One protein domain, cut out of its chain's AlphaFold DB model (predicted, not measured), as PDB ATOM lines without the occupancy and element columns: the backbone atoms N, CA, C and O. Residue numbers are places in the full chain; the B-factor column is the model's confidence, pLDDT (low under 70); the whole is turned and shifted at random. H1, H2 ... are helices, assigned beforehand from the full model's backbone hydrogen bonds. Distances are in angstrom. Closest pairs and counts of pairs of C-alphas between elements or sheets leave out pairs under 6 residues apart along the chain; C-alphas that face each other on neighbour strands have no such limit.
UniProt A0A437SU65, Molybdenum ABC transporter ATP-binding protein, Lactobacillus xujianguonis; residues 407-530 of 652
ATOM      1  N   PRO A 407      55.953 -15.838 -17.486       82.56
ATOM      2  CA  PRO A 407      56.978 -14.816 -17.354       82.56
ATOM      3  C   PRO A 407      56.769 -13.964 -16.096       82.56
ATOM      4  O   PRO A 407      55.732 -13.324 -15.937       82.56
ATOM      5  N   GLU A 408      57.786 -13.913 -15.234       85.12
ATOM      6  CA  GLU A 408      57.851 -13.001 -14.076       85.12
ATOM      7  C   GLU A 408      58.405 -11.613 -14.442       85.12
ATOM      8  O   GLU A 408      58.335 -10.671 -13.655       85.12
ATOM      9  N   ARG A 409      58.953 -11.478 -15.654       87.75
ATOM     10  CA  ARG A 409      59.490 -10.235 -16.213       87.75
ATOM     11  C   ARG A 409      59.042 -10.051 -17.654       87.75
ATOM     12  O   ARG A 409      58.633 -11.009 -18.307       87.75
ATOM     13  N   LEU A 410      59.209  -8.838 -18.169       89.50
ATOM     14  CA  LEU A 410      59.009  -8.574 -19.587       89.50
ATOM     15  C   LEU A 410      59.977  -9.414 -20.439       89.50
ATOM     16  O   LEU A 410      61.161  -9.556 -20.105       89.50
ATOM     17  N   LEU A 411      59.454  -9.967 -21.533       89.12
ATOM     18  CA  LEU A 411      60.193 -10.815 -22.467       89.12
ATOM     19  C   LEU A 411      60.415 -10.102 -23.799       89.12
ATOM     20  O   LEU A 411      59.528  -9.416 -24.299       89.12
ATOM     21  N   THR A 412      61.585 -10.295 -24.395       90.50
ATOM     22  CA  THR A 412      61.867  -9.884 -25.778       90.50
ATOM     23  C   THR A 412      61.158 -10.794 -26.792       90.50
ATOM     24  O   THR A 412      60.696 -11.884 -26.449       90.50
ATOM     25  N   GLU A 413      61.099 -10.377 -28.062       89.50
ATOM     26  CA  GLU A 413      60.533 -11.195 -29.154       89.50
ATOM     27  C   GLU A 413      61.202 -12.567 -29.252       89.50
ATOM     28  O   GLU A 413      60.517 -13.582 -29.353       89.50
ATOM     29  N   HIS A 414      62.528 -12.592 -29.146       89.06
ATOM     30  CA  HIS A 414      63.314 -13.815 -29.217       89.06
ATOM     31  C   HIS A 414      63.049 -14.751 -28.028       89.06
ATOM     32  O   HIS A 414      62.906 -15.961 -28.189       89.06
ATOM     33  N   GLU A 415      62.917 -14.201 -26.817       88.69
ATOM     34  CA  GLU A 415      62.604 -14.995 -25.623       88.69
ATOM     35  C   GLU A 415      61.197 -15.601 -25.682       88.69
ATOM     36  O   GLU A 415      61.008 -16.745 -25.263       88.69
ATOM     37  N   LEU A 416      60.218 -14.866 -26.221       86.62
ATOM     38  CA  LEU A 416      58.888 -15.412 -26.496       86.62
ATOM     39  C   LEU A 416      58.955 -16.528 -27.539       86.62
ATOM     40  O   LEU A 416      58.379 -17.594 -27.331       86.62
ATOM     41  N   ALA A 417      59.674 -16.298 -28.637       84.31
ATOM     42  CA  ALA A 417      59.810 -17.256 -29.723       84.31
ATOM     43  C   ALA A 417      60.416 -18.585 -29.243       84.31
ATOM     44  O   ALA A 417      59.837 -19.643 -29.492       84.31
ATOM     45  N   ILE A 418      61.501 -18.531 -28.459       82.00
ATOM     46  CA  ILE A 418      62.123 -19.714 -27.840       82.00
ATOM     47  C   ILE A 418      61.128 -20.461 -26.954       82.00
ATOM     48  O   ILE A 418      60.991 -21.678 -27.071       82.00
ATOM     49  N   ARG A 419      60.421 -19.747 -26.071       78.44
ATOM     50  CA  ARG A 419      59.484 -20.370 -25.126       78.44
ATOM     51  C   ARG A 419      58.306 -21.052 -25.819       78.44
ATOM     52  O   ARG A 419      57.833 -22.073 -25.330       78.44
ATOM     53  N   PHE A 420      57.857 -20.510 -26.947       75.81
ATOM     54  CA  PHE A 420      56.778 -21.092 -27.745       75.81
ATOM     55  C   PHE A 420      57.260 -22.069 -28.826       75.81
ATOM     56  O   PHE A 420      56.432 -22.678 -29.500       75.81
ATOM     57  N   GLY A 421      58.575 -22.235 -29.009       73.56
ATOM     58  CA  GLY A 421      59.131 -23.066 -30.079       73.56
ATOM     59  C   GLY A 421      58.770 -22.560 -31.482       73.56
ATOM     60  O   GLY A 421      58.577 -23.357 -32.396       73.56
ATOM     61  N   VAL A 422      58.634 -21.245 -31.655       76.69
ATOM     62  CA  VAL A 422      58.291 -20.602 -32.932       76.69
ATOM     63  C   VAL A 422      59.434 -19.715 -33.413       76.69
ATOM     64  O   VAL A 422      60.394 -19.464 -32.693       76.69
ATOM     65  N   THR A 423      59.348 -19.229 -34.650       83.44
ATOM     66  CA  THR A 423      60.302 -18.235 -35.152       83.44
ATOM     67  C   THR A 423      59.939 -16.837 -34.655       83.44
ATOM     68  O   THR A 423      58.759 -16.510 -34.497       83.44
ATOM     69  N   ASP A 424      60.941 -15.968 -34.508       86.88
ATOM     70  CA  ASP A 424      60.760 -14.547 -34.167       86.88
ATOM     71  C   ASP A 424      59.764 -13.842 -35.113       86.88
ATOM     72  O   ASP A 424      59.039 -12.924 -34.720       86.88
ATOM     73  N   GLY A 425      59.674 -14.310 -36.365       87.50
ATOM     74  CA  GLY A 425      58.734 -13.812 -37.368       87.50
ATOM     75  C   GLY A 425      57.261 -14.011 -37.000       87.50
ATOM     76  O   GLY A 425      56.442 -13.161 -37.338       87.50
ATOM     77  N   ILE A 426      56.906 -15.074 -36.270       86.50
ATOM     78  CA  ILE A 426      55.523 -15.293 -35.808       86.50
ATOM     79  C   ILE A 426      55.160 -14.268 -34.727       86.50
ATOM     80  O   ILE A 426      54.097 -13.650 -34.800       86.50
ATOM     81  N   ILE A 427      56.071 -14.019 -33.780       89.75
ATOM     82  CA  ILE A 427      55.885 -13.006 -32.730       89.75
ATOM     83  C   ILE A 427      55.783 -11.608 -33.351       89.75
ATOM     84  O   ILE A 427      54.857 -10.851 -33.051       89.75
ATOM     85  N   THR A 428      56.680 -11.304 -34.291       90.19
ATOM     86  CA  THR A 428      56.667 -10.052 -35.056       90.19
ATOM     87  C   THR A 428      55.343  -9.878 -35.796       90.19
ATOM     88  O   THR A 428      54.730  -8.815 -35.712       90.19
ATOM     89  N   SER A 429      54.841 -10.928 -36.452       90.25
ATOM     90  CA  SER A 429      53.583 -10.852 -37.196       90.25
ATOM     91  C   SER A 429      52.371 -10.644 -36.284       90.25
ATOM     92  O   SER A 429      51.467  -9.889 -36.641       90.25
ATOM     93  N   ALA A 430      52.351 -11.232 -35.083       90.81
ATOM     94  CA  ALA A 430      51.291 -10.989 -34.101       90.81
ATOM     95  C   ALA A 430      51.215  -9.515 -33.675       90.81
ATOM     96  O   ALA A 430      50.120  -8.952 -33.563       90.81
ATOM     97  N   TYR A 431      52.367  -8.866 -33.498       91.94
ATOM     98  CA  TYR A 431      52.444  -7.427 -33.250       91.94
ATOM     99  C   TYR A 431      52.026  -6.609 -34.485       91.94
ATOM    100  O   TYR A 431      51.164  -5.725 -34.412       91.94
ATOM    101  N   GLU A 432      52.583  -6.929 -35.654       90.75
ATOM    102  CA  GLU A 432      52.310  -6.216 -36.903       90.75
ATOM    103  C   GLU A 432      50.845  -6.281 -37.304       90.75
ATOM    104  O   GLU A 432      50.326  -5.282 -37.794       90.75
ATOM    105  N   GLN A 433      50.167  -7.399 -37.036       93.81
ATOM    106  CA  GLN A 433      48.740  -7.591 -37.291       93.81
ATOM    107  C   GLN A 433      47.837  -7.011 -36.192       93.81
ATOM    108  O   GLN A 433      46.624  -6.922 -36.389       93.81
ATOM    109  N   GLY A 434      48.426  -6.523 -35.094       90.94
ATOM    110  CA  GLY A 434      47.743  -5.777 -34.038       90.94
ATOM    111  C   GLY A 434      47.033  -6.654 -33.013       90.94
ATOM    112  O   GLY A 434      46.006  -6.233 -32.490       90.94
ATOM    113  N   VAL A 435      47.538  -7.866 -32.766       91.75
ATOM    114  CA  VAL A 435      46.954  -8.789 -31.781       91.75
ATOM    115  C   VAL A 435      47.678  -8.732 -30.438       91.75
ATOM    116  O   VAL A 435      47.044  -8.892 -29.402       91.75
ATOM    117  N   ILE A 436      48.976  -8.419 -30.435       91.75
ATOM    118  CA  ILE A 436      49.746  -8.134 -29.215       91.75
ATOM    119  C   ILE A 436      50.340  -6.727 -29.258       91.75
ATOM    120  O   ILE A 436      50.596  -6.181 -30.332       91.75
ATOM    121  N   THR A 437      50.573  -6.142 -28.083       89.88
ATOM    122  CA  THR A 437      51.163  -4.802 -27.933       89.88
ATOM    123  C   THR A 437      52.341  -4.874 -26.958       89.88
ATOM    124  O   THR A 437      52.199  -5.519 -25.919       89.88
ATOM    125  N   PRO A 438      53.495  -4.250 -27.260       88.50
ATOM    126  CA  PRO A 438      54.616  -4.209 -26.333       88.50
ATOM    127  C   PRO A 438      54.302  -3.335 -25.109       88.50
ATOM    128  O   PRO A 438      53.540  -2.367 -25.190       88.50
ATOM    129  N   ALA A 439      54.924  -3.658 -23.978       84.94
ATOM    130  CA  ALA A 439      54.929  -2.812 -22.794       84.94
ATOM    131  C   ALA A 439      55.658  -1.489 -23.094       84.94
ATOM    132  O   ALA A 439      56.590  -1.444 -23.898       84.94
ATOM    133  N   LYS A 440      55.219  -0.395 -22.461       68.31
ATOM    134  CA  LYS A 440      55.835   0.928 -22.632       68.31
ATOM    135  C   LYS A 440      57.203   0.964 -21.938       68.31
ATOM    136  O   LYS A 440      57.255   1.215 -20.740       68.31
ATOM    137  N   GLU A 441      58.280   0.750 -22.687       62.06
ATOM    138  CA  GLU A 441      59.665   1.001 -22.260       62.06
ATOM    139  C   GLU A 441      60.452   1.725 -23.364       62.06
ATOM    140  O   GLU A 441      60.090   1.651 -24.539       62.06
ATOM    141  N   GLU A 442      61.509   2.449 -22.977       55.69
ATOM    142  CA  GLU A 442      62.334   3.266 -23.885       55.69
ATOM    143  C   GLU A 442      63.292   2.428 -24.759       55.69
ATOM    144  O   GLU A 442      63.610   2.852 -25.868       55.69
ATOM    145  N   ASP A 443      63.666   1.211 -24.331       61.41
ATOM    146  CA  ASP A 443      64.624   0.342 -25.033       61.41
ATOM    147  C   ASP A 443      64.009  -0.997 -25.489       61.41
ATOM    148  O   ASP A 443      63.986  -2.001 -24.768       61.41
ATOM    149  N   GLY A 444      63.570  -1.024 -26.751       74.69
ATOM    150  CA  GLY A 444      63.174  -2.237 -27.473       74.69
ATOM    151  C   GLY A 444      61.752  -2.748 -27.197       74.69
ATOM    152  O   GLY A 444      61.079  -2.361 -26.247       74.69
ATOM    153  N   ARG A 445      61.265  -3.647 -28.068       85.38
ATOM    154  CA  ARG A 445      59.945  -4.285 -27.919       85.38
ATOM    155  C   ARG A 445      60.021  -5.396 -26.876       85.38
ATOM    156  O   ARG A 445      60.633  -6.436 -27.127       85.38
ATOM    157  N   LYS A 446      59.367  -5.188 -25.734       88.75
ATOM    158  CA  LYS A 446      59.174  -6.224 -24.716       88.75
ATOM    159  C   LYS A 446      57.699  -6.451 -24.433       88.75
ATOM    160  O   LYS A 446      56.883  -5.551 -24.599       88.75
ATOM    161  N   TYR A 447      57.369  -7.652 -23.993       90.56
ATOM    162  CA  TYR A 447      56.005  -8.141 -23.882       90.56
ATOM    163  C   TYR A 447      55.728  -8.635 -22.471       90.56
ATOM    164  O   TYR A 447      56.591  -9.229 -21.821       90.56
ATOM    165  N   ASP A 448      54.521  -8.350 -22.003       88.62
ATOM    166  CA  ASP A 448      54.047  -8.665 -20.666       88.62
ATOM    167  C   ASP A 448      53.286 -10.003 -20.626       88.62
ATOM    168  O   ASP A 448      53.187 -10.745 -21.609       88.62
ATOM    169  N   LEU A 449      52.712 -10.301 -19.460       85.62
ATOM    170  CA  LEU A 449      51.880 -11.485 -19.261       85.62
ATOM    171  C   LEU A 449      50.632 -11.491 -20.163       85.62
ATOM    172  O   LEU A 449      50.147 -12.564 -20.523       85.62
ATOM    173  N   THR A 450      50.108 -10.322 -20.534       88.44
ATOM    174  CA  THR A 450      48.941 -10.205 -21.417       88.44
ATOM    175  C   THR A 450      49.286 -10.727 -22.806       88.44
ATOM    176  O   THR A 450      48.623 -11.634 -23.306       88.44
ATOM    177  N   ALA A 451      50.379 -10.231 -23.391       88.69
ATOM    178  CA  ALA A 451      50.863 -10.695 -24.687       88.69
ATOM    179  C   ALA A 451      51.228 -12.190 -24.671       88.69
ATOM    180  O   ALA A 451      50.909 -12.903 -25.622       88.69
ATOM    181  N   TRP A 452      51.827 -12.683 -23.579       86.38
ATOM    182  CA  TRP A 452      52.088 -14.114 -23.377       86.38
ATOM    183  C   TRP A 452      50.808 -14.962 -23.458       86.38
ATOM    184  O   TRP A 452      50.765 -15.941 -24.203       86.38
ATOM    185  N   LYS A 453      49.747 -14.575 -22.735       83.69
ATOM    186  CA  LYS A 453      48.458 -15.291 -22.739       83.69
ATOM    187  C   LYS A 453      47.799 -15.277 -24.115       83.69
ATOM    188  O   LYS A 453      47.381 -16.323 -24.599       83.69
ATOM    189  N   THR A 454      47.783 -14.118 -24.769       87.56
ATOM    190  CA  THR A 454      47.240 -13.973 -26.123       87.56
ATOM    191  C   THR A 454      47.986 -14.850 -27.128       87.56
ATOM    192  O   THR A 454      47.354 -15.523 -27.937       87.56
ATOM    193  N   LEU A 455      49.321 -14.897 -27.075       85.38
ATOM    194  CA  LEU A 455      50.115 -15.764 -27.951       85.38
ATOM    195  C   LEU A 455      49.839 -17.249 -27.707       85.38
ATOM    196  O   LEU A 455      49.712 -17.989 -28.680       85.38
ATOM    197  N   MET A 456      49.690 -17.676 -26.448       78.31
ATOM    198  CA  MET A 456      49.283 -19.052 -26.142       78.31
ATOM    199  C   MET A 456      47.943 -19.398 -26.783       78.31
ATOM    200  O   MET A 456      47.849 -20.411 -27.468       78.31
ATOM    201  N   GLU A 457      46.928 -18.547 -26.620       78.38
ATOM    202  CA  GLU A 457      45.601 -18.771 -27.204       78.38
ATOM    203  C   GLU A 457      45.645 -18.811 -28.738       78.38
ATOM    204  O   GLU A 457      45.066 -19.705 -29.351       78.38
ATOM    205  N   LEU A 458      46.385 -17.903 -29.381       81.81
ATOM    206  CA  LEU A 458      46.531 -17.890 -30.842       81.81
ATOM    207  C   LEU A 458      47.214 -19.147 -31.371       81.81
ATOM    208  O   LEU A 458      46.715 -19.775 -32.305       81.81
ATOM    209  N   LEU A 459      48.341 -19.528 -30.767       76.50
ATOM    210  CA  LEU A 459      49.064 -20.747 -31.119       76.50
ATOM    211  C   LEU A 459      48.268 -22.009 -30.751       76.50
ATOM    212  O   LEU A 459      48.592 -23.093 -31.242       76.50
ATOM    213  N   ALA A 460      47.216 -21.883 -29.935       68.31
ATOM    214  CA  ALA A 460      46.319 -22.977 -29.592       68.31
ATOM    215  C   ALA A 460      45.218 -23.257 -30.608       68.31
ATOM    216  O   ALA A 460      44.721 -24.383 -30.692       68.31
ATOM    217  N   ALA A 461      44.843 -22.260 -31.402       76.00
ATOM    218  CA  ALA A 461      43.776 -22.377 -32.381       76.00
ATOM    219  C   ALA A 461      44.242 -23.076 -33.666       76.00
ATOM    220  O   ALA A 461      44.573 -22.429 -34.658       76.00
ATOM    221  N   GLN A 462      44.243 -24.411 -33.660       72.56
ATOM    222  CA  GLN A 462      44.757 -25.238 -34.765       72.56
ATOM    223  C   GLN A 462      43.701 -26.051 -35.519       72.56
ATOM    224  O   GLN A 462      43.987 -26.664 -36.552       72.56
ATOM    225  N   ASP A 463      42.466 -26.062 -35.032       68.62
ATOM    226  CA  ASP A 463      41.354 -26.783 -35.633       68.62
ATOM    227  C   ASP A 463      40.061 -25.951 -35.575       68.62
ATOM    228  O   ASP A 463      39.989 -24.980 -34.817       68.62
ATOM    229  N   PRO A 464      39.022 -26.289 -36.366       75.94
ATOM    230  CA  PRO A 464      37.793 -25.500 -36.397       75.94
ATOM    231  C   PRO A 464      37.159 -25.283 -35.016       75.94
ATOM    232  O   PRO A 464      36.574 -24.229 -34.785       75.94
ATOM    233  N   HIS A 465      37.294 -26.236 -34.083       74.38
ATOM    234  CA  HIS A 465      36.741 -26.095 -32.738       74.38
ATOM    235  C   HIS A 465      37.528 -25.087 -31.893       74.38
ATOM    236  O   HIS A 465      36.943 -24.152 -31.349       74.38
ATOM    237  N   SER A 466      38.855 -25.230 -31.824       71.81
ATOM    238  CA  SER A 466      39.726 -24.319 -31.065       71.81
ATOM    239  C   SER A 466      39.681 -22.884 -31.606       71.81
ATOM    240  O   SER A 466      39.661 -21.936 -30.825       71.81
ATOM    241  N   ILE A 467      39.533 -22.711 -32.923       78.31
ATOM    242  CA  ILE A 467      39.331 -21.395 -33.551       78.31
ATOM    243  C   ILE A 467      38.044 -20.722 -33.081       78.31
ATOM    244  O   ILE A 467      38.054 -19.526 -32.795       78.31
ATOM    245  N   LEU A 468      36.933 -21.459 -33.001       81.25
ATOM    246  CA  LEU A 468      35.670 -20.896 -32.521       81.25
ATOM    247  C   LEU A 468      35.773 -20.426 -31.071       81.25
ATOM    248  O   LEU A 468      35.117 -19.453 -30.711       81.25
ATOM    249  N   THR A 469      36.580 -21.096 -30.250       78.31
ATOM    250  CA  THR A 469      36.855 -20.663 -28.877       78.31
ATOM    251  C   THR A 469      37.669 -19.375 -28.873       78.31
ATOM    252  O   THR A 469      37.224 -18.391 -28.299       78.31
ATOM    253  N   VAL A 470      38.790 -19.330 -29.597       81.81
ATOM    254  CA  VAL A 470      39.667 -18.148 -29.627       81.81
ATOM    255  C   VAL A 470      38.970 -16.914 -30.202       81.81
ATOM    256  O   VAL A 470      39.152 -15.813 -29.696       81.81
ATOM    257  N   LYS A 471      38.100 -17.083 -31.205       87.00
ATOM    258  CA  LYS A 471      37.302 -15.984 -31.780       87.00
ATOM    259  C   LYS A 471      36.296 -15.356 -30.803       87.00
ATOM    260  O   LYS A 471      35.778 -14.284 -31.105       87.00
ATOM    261  N   LYS A 472      35.971 -16.003 -29.674       84.38
ATOM    262  CA  LYS A 472      35.102 -15.406 -28.640       84.38
ATOM    263  C   LYS A 472      35.830 -14.337 -27.835       84.38
ATOM    264  O   LYS A 472      35.203 -13.353 -27.451       84.38
ATOM    265  N   ASP A 473      37.127 -14.534 -27.625       80.88
ATOM    266  CA  ASP A 473      37.923 -13.749 -26.684       80.88
ATOM    267  C   ASP A 473      38.909 -12.812 -27.402       80.88
ATOM    268  O   ASP A 473      39.229 -11.734 -26.897       80.88
ATOM    269  N   LEU A 474      39.339 -13.166 -28.621       86.94
ATOM    270  CA  LEU A 474      40.278 -12.396 -29.435       86.94
ATOM    271  C   LEU A 474      39.660 -11.936 -30.759       86.94
ATOM    272  O   LEU A 474      38.942 -12.668 -31.439       86.94
ATOM    273  N   ASN A 475      40.020 -10.721 -31.181       90.25
ATOM    274  CA  ASN A 475      39.575 -10.152 -32.452       90.25
ATOM    275  C   ASN A 475      40.424 -10.666 -33.630       90.25
ATOM    276  O   ASN A 475      41.284  -9.952 -34.152       90.25
ATOM    277  N   VAL A 476      40.204 -11.924 -34.014       92.25
ATOM    278  CA  VAL A 476      40.925 -12.621 -35.089       92.25
ATOM    279  C   VAL A 476      39.981 -13.243 -36.112       92.25
ATOM    280  O   VAL A 476      38.822 -13.530 -35.820       92.25
ATOM    281  N   TYR A 477      40.495 -13.468 -37.319       92.12
ATOM    282  CA  TYR A 477      39.704 -13.854 -38.484       92.12
ATOM    283  C   TYR A 477      40.365 -14.997 -39.257       92.12
ATOM    284  O   TYR A 477      41.583 -15.006 -39.435       92.12
ATOM    285  N   SER A 478      39.569 -15.949 -39.741       91.31
ATOM    286  CA  SER A 478      40.022 -17.013 -40.642       91.31
ATOM    287  C   SER A 478      39.840 -16.646 -42.115       91.31
ATOM    288  O   SER A 478      39.091 -15.732 -42.455       91.31
ATOM    289  N   GLU A 479      40.480 -17.405 -43.010       89.81
ATOM    290  CA  GLU A 479      40.294 -17.274 -44.468       89.81
ATOM    291  C   GLU A 479      38.806 -17.287 -44.865       89.81
ATOM    292  O   GLU A 479      38.357 -16.427 -45.626       89.81
ATOM    293  N   ASP A 480      38.024 -18.189 -44.266       88.75
ATOM    294  CA  ASP A 480      36.578 -18.286 -44.486       88.75
ATOM    295  C   ASP A 480      35.807 -17.033 -44.043       88.75
ATOM    296  O   ASP A 480      34.854 -16.635 -44.716       88.75
ATOM    297  N   ASP A 481      36.228 -16.357 -42.966       90.75
ATOM    298  CA  ASP A 481      35.572 -15.120 -42.523       90.75
ATOM    299  C   ASP A 481      35.760 -14.019 -43.570       90.75
ATOM    300  O   ASP A 481      34.834 -13.248 -43.846       90.75
ATOM    301  N   PHE A 482      36.943 -13.952 -44.195       91.44
ATOM    302  CA  PHE A 482      37.216 -12.997 -45.268       91.44
ATOM    303  C   PHE A 482      36.402 -13.316 -46.525       91.44
ATOM    304  O   PHE A 482      35.793 -12.413 -47.104       91.44
ATOM    305  N   VAL A 483      36.345 -14.593 -46.922       90.19
ATOM    306  CA  VAL A 483      35.526 -15.068 -48.051       90.19
ATOM    307  C   VAL A 483      34.066 -14.661 -47.855       90.19
ATOM    308  O   VAL A 483      33.477 -14.021 -48.731       90.19
ATOM    309  N   GLN A 484      33.497 -14.946 -46.681       90.38
ATOM    310  CA  GLN A 484      32.099 -14.643 -46.369       90.38
ATOM    311  C   GLN A 484      31.831 -13.131 -46.279       90.38
ATOM    312  O   GLN A 484      30.867 -12.633 -46.866       90.38
ATOM    313  N   THR A 485      32.697 -12.375 -45.601       90.94
ATOM    314  CA  THR A 485      32.484 -10.939 -45.333       90.94
ATOM    315  C   THR A 485      32.709 -10.064 -46.571       90.94
ATOM    316  O   THR A 485      31.984  -9.088 -46.824       90.94
ATOM    317  N   PHE A 486      33.723 -10.395 -47.371       88.06
ATOM    318  CA  PHE A 486      34.139  -9.589 -48.519       88.06
ATOM    319  C   PHE A 486      33.643 -10.135 -49.861       88.06
ATOM    320  O   PHE A 486      33.768  -9.425 -50.857       88.06
ATOM    321  N   LYS A 487      32.994 -11.312 -49.874       86.81
ATOM    322  CA  LYS A 487      32.483 -11.993 -51.079       86.81
ATOM    323  C   LYS A 487      33.577 -12.200 -52.134       86.81
ATOM    324  O   LYS A 487      33.376 -11.896 -53.308       86.81
ATOM    325  N   LEU A 488      34.740 -12.663 -51.686       88.19
ATOM    326  CA  LEU A 488      35.898 -12.994 -52.522       88.19
ATOM    327  C   LEU A 488      36.048 -14.513 -52.614       88.19
ATOM    328  O   LEU A 488      35.613 -15.230 -51.716       88.19
ATOM    329  N   SER A 489      36.689 -15.005 -53.670       89.31
ATOM    330  CA  SER A 489      37.125 -16.403 -53.711       89.31
ATOM    331  C   SER A 489      38.265 -16.655 -52.717       89.31
ATOM    332  O   SER A 489      39.018 -15.744 -52.360       89.31
ATOM    333  N   LEU A 490      38.418 -17.909 -52.284       87.81
ATOM    334  CA  LEU A 490      39.482 -18.303 -51.355       87.81
ATOM    335  C   LEU A 490      40.882 -17.989 -51.913       87.81
ATOM    336  O   LEU A 490      41.751 -17.515 -51.182       87.81
ATOM    337  N   ASP A 491      41.083 -18.181 -53.219       89.00
ATOM    338  CA  ASP A 491      42.354 -17.889 -53.889       89.00
ATOM    339  C   ASP A 491      42.670 -16.388 -53.903       89.00
ATOM    340  O   ASP A 491      43.817 -15.993 -53.693       89.00
ATOM    341  N   GLU A 492      41.668 -15.524 -54.092       87.69
ATOM    342  CA  GLU A 492      41.858 -14.071 -54.018       87.69
ATOM    343  C   GLU A 492      42.256 -13.617 -52.613       87.69
ATOM    344  O   GLU A 492      43.144 -12.772 -52.478       87.69
ATOM    345  N   VAL A 493      41.628 -14.183 -51.575       89.81
ATOM    346  CA  VAL A 493      41.980 -13.903 -50.175       89.81
ATOM    347  C   VAL A 493      43.432 -14.303 -49.910       89.81
ATOM    348  O   VAL A 493      44.226 -13.475 -49.462       89.81
ATOM    349  N   ARG A 494      43.817 -15.534 -50.264       89.31
ATOM    350  CA  ARG A 494      45.184 -16.045 -50.070       89.31
ATOM    351  C   ARG A 494      46.230 -15.232 -50.821       89.31
ATOM    352  O   ARG A 494      47.267 -14.895 -50.251       89.31
ATOM    353  N   ASN A 495      45.960 -14.876 -52.075       87.94
ATOM    354  CA  ASN A 495      46.878 -14.078 -52.883       87.94
ATOM    355  C   ASN A 495      47.085 -12.674 -52.302       87.94
ATOM    356  O   ASN A 495      48.215 -12.191 -52.290       87.94
ATOM    357  N   GLN A 496      46.032 -12.030 -51.785       89.50
ATOM    358  CA  GLN A 496      46.150 -10.707 -51.159       89.50
ATOM    359  C   GLN A 496      46.926 -10.751 -49.841       89.50
ATOM    360  O   GLN A 496      47.805  -9.920 -49.630       89.50
ATOM    361  N   ILE A 497      46.652 -11.739 -48.986       89.44
ATOM    362  CA  ILE A 497      47.394 -11.941 -47.732       89.44
ATOM    363  C   ILE A 497      48.878 -12.189 -48.025       89.44
ATOM    364  O   ILE A 497      49.744 -11.559 -47.418       89.44
ATOM    365  N   LYS A 498      49.172 -13.052 -49.006       86.69
ATOM    366  CA  LYS A 498      50.541 -13.363 -49.429       86.69
ATOM    367  C   LYS A 498      51.257 -12.144 -50.016       86.69
ATOM    368  O   LYS A 498      52.417 -11.921 -49.693       86.69
ATOM    369  N   ALA A 499      50.583 -11.347 -50.847       86.81
ATOM    370  CA  ALA A 499      51.149 -10.125 -51.423       86.81
ATOM    371  C   ALA A 499      51.467  -9.063 -50.357       86.81
ATOM    372  O   ALA A 499      52.426  -8.313 -50.509       86.81
ATOM    373  N   ALA A 500      50.689  -9.026 -49.274       84.69
ATOM    374  CA  ALA A 500      50.922  -8.157 -48.125       84.69
ATOM    375  C   ALA A 500      51.925  -8.733 -47.103       84.69
ATOM    376  O   ALA A 500      52.172  -8.102 -46.080       84.69
ATOM    377  N   ASN A 501      52.508  -9.906 -47.380       86.38
ATOM    378  CA  ASN A 501      53.499 -10.587 -46.545       86.38
ATOM    379  C   ASN A 501      53.039 -10.880 -45.100       86.38
ATOM    380  O   ASN A 501      53.855 -10.942 -44.183       86.38
ATOM    381  N   TYR A 502      51.734 -11.078 -44.883       87.06
ATOM    382  CA  TYR A 502      51.216 -11.470 -43.571       87.06
ATOM    383  C   TYR A 502      51.368 -12.973 -43.340       87.06
ATOM    384  O   TYR A 502      50.995 -13.789 -44.188       87.06
ATOM    385  N   LEU A 503      51.870 -13.336 -42.159       86.50
ATOM    386  CA  LEU A 503      52.002 -14.727 -41.740       86.50
ATOM    387  C   LEU A 503      50.770 -15.172 -40.938       86.50
ATOM    388  O   LEU A 503      50.182 -14.362 -40.222       86.50
ATOM    389  N   PRO A 504      50.352 -16.441 -41.026       87.88
ATOM    390  CA  PRO A 504      49.305 -16.961 -40.152       87.88
ATOM    391  C   PRO A 504      49.764 -16.917 -38.686       87.88
ATOM    392  O   PRO A 504      50.858 -17.375 -38.353       87.88
ATOM    393  N   LEU A 505      48.922 -16.373 -37.805       86.31
ATOM    394  CA  LEU A 505      49.248 -16.144 -36.389       86.31
ATOM    395  C   LEU A 505      49.375 -17.431 -35.576       86.31
ATOM    396  O   LEU A 505      50.088 -17.470 -34.579       86.31
ATOM    397  N   ASN A 506      48.701 -18.486 -36.018       77.00
ATOM    398  CA  ASN A 506      48.784 -19.817 -35.440       77.00
ATOM    399  C   ASN A 506      49.905 -20.674 -36.065       77.00
ATOM    400  O   ASN A 506      50.106 -21.797 -35.619       77.00
ATOM    401  N   GLY A 507      50.672 -20.158 -37.041       69.25
ATOM    402  CA  GLY A 507      51.784 -20.847 -37.715       69.25
ATOM    403  C   GLY A 507      51.419 -21.507 -39.060       69.25
ATOM    404  O   GLY A 507      50.275 -21.487 -39.494       69.25
ATOM    405  N   PHE A 508      52.405 -22.084 -39.762       55.94
ATOM    406  CA  PHE A 508      52.282 -22.494 -41.180       55.94
ATOM    407  C   PHE A 508      51.813 -23.941 -41.440       55.94
ATOM    408  O   PHE A 508      51.822 -24.390 -42.587       55.94
ATOM    409  N   HIS A 509      51.442 -24.706 -40.412       53.22
ATOM    410  CA  HIS A 509      51.277 -26.165 -40.521       53.22
ATOM    411  C   HIS A 509      49.831 -26.666 -40.384       53.22
ATOM    412  O   HIS A 509      49.621 -27.851 -40.125       53.22
ATOM    413  N   TYR A 510      48.828 -25.801 -40.567       56.84
ATOM    414  CA  TYR A 510      47.493 -26.053 -40.016       56.84
ATOM    415  C   TYR A 510      46.357 -25.926 -41.031       56.84
ATOM    416  O   TYR A 510      46.478 -25.272 -42.065       56.84
ATOM    417  N   LYS A 511      45.238 -26.606 -40.745       61.38
ATOM    418  CA  LYS A 511      44.082 -26.700 -41.657       61.38
ATOM    419  C   LYS A 511      43.355 -25.365 -41.849       61.38
ATOM    420  O   LYS A 511      42.667 -25.208 -42.854       61.38
ATOM    421  N   VAL A 512      43.477 -24.443 -40.894       74.00
ATOM    422  CA  VAL A 512      42.817 -23.134 -40.911       74.00
ATOM    423  C   VAL A 512      43.777 -22.092 -40.338       74.00
ATOM    424  O   VAL A 512      44.288 -22.265 -39.237       74.00
ATOM    425  N   ASN A 513      44.009 -21.014 -41.083       86.31
ATOM    426  CA  ASN A 513      44.903 -19.923 -40.696       86.31
ATOM    427  C   ASN A 513      44.132 -18.802 -39.991       86.31
ATOM    428  O   ASN A 513      43.039 -18.445 -40.438       86.31
ATOM    429  N   LEU A 514      44.718 -18.225 -38.937       88.75
ATOM    430  CA  LEU A 514      44.193 -17.040 -38.250       88.75
ATOM    431  C   LEU A 514      45.001 -15.782 -38.564       88.75
ATOM    432  O   LEU A 514      46.230 -15.812 -38.624       88.75
ATOM    433  N   TYR A 515      44.289 -14.664 -38.693       92.25
ATOM    434  CA  TYR A 515      44.838 -13.349 -39.001       92.25
ATOM    435  C   TYR A 515      44.259 -12.273 -38.085       92.25
ATOM    436  O   TYR A 515      43.101 -12.335 -37.668       92.25
ATOM    437  N   GLY A 516      45.074 -11.267 -37.781       93.00
ATOM    438  CA  GLY A 516      44.722 -10.193 -36.861       93.00
ATOM    439  C   GLY A 516      43.882  -9.071 -37.485       93.00
ATOM    440  O   GLY A 516      43.635  -9.033 -38.697       93.00
ATOM    441  N   PRO A 517      43.469  -8.093 -36.664       93.00
ATOM    442  CA  PRO A 517      42.546  -7.040 -37.067       93.00
ATOM    443  C   PRO A 517      43.089  -6.134 -38.172       93.00
ATOM    444  O   PRO A 517      42.307  -5.656 -38.992       93.00
ATOM    445  N   LYS A 518      44.405  -5.914 -38.275       92.12
ATOM    446  CA  LYS A 518      44.965  -5.095 -39.367       92.12
ATOM    447  C   LYS A 518      44.834  -5.761 -40.741       92.12
ATOM    448  O   LYS A 518      44.608  -5.054 -41.722       92.12
ATOM    449  N   VAL A 519      44.870  -7.093 -40.815       91.50
ATOM    450  CA  VAL A 519      44.584  -7.826 -42.063       91.50
ATOM    451  C   VAL A 519      43.122  -7.623 -42.455       91.50
ATOM    452  O   VAL A 519      42.822  -7.290 -43.599       91.50
ATOM    453  N   TYR A 520      42.202  -7.695 -41.493       92.00
ATOM    454  CA  TYR A 520      40.795  -7.374 -41.736       92.00
ATOM    455  C   TYR A 520      40.584  -5.930 -42.210       92.00
ATOM    456  O   TYR A 520      39.832  -5.693 -43.161       92.00
ATOM    457  N   GLN A 521      41.283  -4.957 -41.616       89.75
ATOM    458  CA  GLN A 521      41.223  -3.566 -42.074       89.75
ATOM    459  C   GLN A 521      41.774  -3.394 -43.494       89.75
ATOM    460  O   GLN A 521      41.209  -2.611 -44.254       89.75
ATOM    461  N   MET A 522      42.807  -4.144 -43.891       91.69
ATOM    462  CA  MET A 522      43.310  -4.147 -45.269       91.69
ATOM    463  C   MET A 522      42.212  -4.560 -46.262       91.69
ATOM    464  O   MET A 522      41.972  -3.847 -47.238       91.69
ATOM    465  N   PHE A 523      41.485  -5.649 -45.993       89.44
ATOM    466  CA  PHE A 523      40.361  -6.072 -46.841       89.44
ATOM    467  C   PHE A 523      39.209  -5.055 -46.835       89.44
ATOM    468  O   PHE A 523      38.621  -4.764 -47.883       89.44
ATOM    469  N   LYS A 524      38.913  -4.451 -45.676       88.12
ATOM    470  CA  LYS A 524      37.907  -3.385 -45.553       88.12
ATOM    471  C   LYS A 524      38.272  -2.152 -46.378       88.12
ATOM    472  O   LYS A 524      37.421  -1.644 -47.109       88.12
ATOM    473  N   ALA A 525      39.525  -1.708 -46.313       83.25
ATOM    474  CA  ALA A 525      40.036  -0.585 -47.089       83.25
ATOM    475  C   ALA A 525      40.033  -0.896 -48.592       83.25
ATOM    476  O   ALA A 525      39.540  -0.090 -49.378       83.25
ATOM    477  N   ALA A 526      40.476  -2.088 -49.002       78.38
ATOM    478  CA  ALA A 526      40.453  -2.511 -50.403       78.38
ATOM    479  C   ALA A 526      39.026  -2.537 -50.986       78.38
ATOM    480  O   ALA A 526      38.806  -2.105 -52.120       78.38
ATOM    481  N   LYS A 527      38.034  -2.988 -50.203       78.75
ATOM    482  CA  LYS A 527      36.614  -2.941 -50.585       78.75
ATOM    483  C   LYS A 527      36.099  -1.504 -50.690       78.75
ATOM    484  O   LYS A 527      35.428  -1.190 -51.669       78.75
ATOM    485  N   ALA A 528      36.441  -0.636 -49.738       73.81
ATOM    486  CA  ALA A 528      36.056   0.774 -49.765       73.81
ATOM    487  C   ALA A 528      36.656   1.510 -50.978       73.81
ATOM    488  O   ALA A 528      35.938   2.220 -51.673       73.81
ATOM    489  N   VAL A 529      37.931   1.269 -51.302       73.12
ATOM    490  CA  VAL A 529      38.592   1.831 -52.493       73.12
ATOM    491  C   VAL A 529      37.941   1.321 -53.781       73.12
ATOM    492  O   VAL A 529      37.639   2.120 -54.664       73.12
ATOM    493  N   LYS A 530      37.634   0.018 -53.889       67.19
ATOM    494  CA  LYS A 530      36.893  -0.532 -55.042       67.19
ATOM    495  C   LYS A 530      35.487   0.060 -55.197       67.19
ATOM    496  O   LYS A 530      35.008   0.152 -56.321       67.19
TER     497      LYS A 530
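AT A GLANCE: This is residues 407 to 530 of the 652 residues of the protein "Molybdenum ABC transporter ATP-binding protein" of Lactobacillus xujianguonis (UniProt A0A437SU65). Two lobes of three helices each lie one after the other along the longest axis, H1, H2 and H3 in one and H5, H6 and H7 in the other, with H4 turning back after H3 as a bridge along the chain between them. Each lobe sets two helices steeply crossed and joined by a tight link, then a long link to its third helix, and in each a short antiparallel pairing ties the residues just before the lobe's first helix to the end of its long link: 411 to 412 with 446 to 447, and 477 to 478 with 514 to 515. The printed part has 124 residues with seven named helices, H1 to H7 in order, and no named strand, an all helix class. It is compact, with a radius of gyration of the C-alphas of 14.8 A and spans of 45 by 32 by 23 A.

IN THESE COORDINATES: H1, residues 413 to 420, begins with C-alpha 413 at (60.533, -11.195, -29.154). H2 is residues 424 to 432. H3, residues 449 to 460, is 16.4 A from first to last C-alpha, with C-alpha 449 at (51.880, -11.485, -19.261). H4, residues 464 to 473, measures 15.2 A. H5 is residues 479 to 486, and H6, residues 490 to 499, measures 14.2 A. H7, residues 517 to 530, is the longest helix at 19.9 A and ends with C-alpha 530 at (36.893, -0.532, -55.042).

HOW THE PARTS SIT: H1 and H2 touch, the closest C-alphas being those of Ala 417 and Asp 424, 5.3 A apart, at a steep tilt of 68 degrees, only just short of perpendicular, opposite ways. H3 is close to H1 but not clearly touching it, with the C-alphas of Leu 416 and Trp 452 closest at 7.6 A. H3 and H4 form a helical hairpin and only just touch, with 3 pairs of C-alphas within 8 A, from residues 457 to 460 of H3 alone; the closest C-alphas are those of Glu 457 and Val 470, 6.4 A. H4 and H5 are apart. H5 touches H6, about perpendicular at 80 degrees, closest at the C-alphas of Val 483 and Leu 490, 6.1 A. H5 also touches H7, closest at the C-alphas of Phe 486 and Phe 523, 7.3 A. H2 and H7 are close but not clearly touching, with the C-alphas of Glu 432 and Lys 518 closest at 7.8 A. In H1, H2, H3, H5, H6 and H7 every O i to N i+4 pair is within hydrogen-bond range; in H4 it is 4 of 6.

THE WHOLE: The C-alphas farthest apart are those of Glu 408 and Lys 530, 47.7 A. The printed part has no cut. The links H2 to H3 and H6 to H7 are long. The mean pLDDT of the printed part is 83.7; residues 440 to 443, 460, 463, 507 to 511 and 530 are under 70.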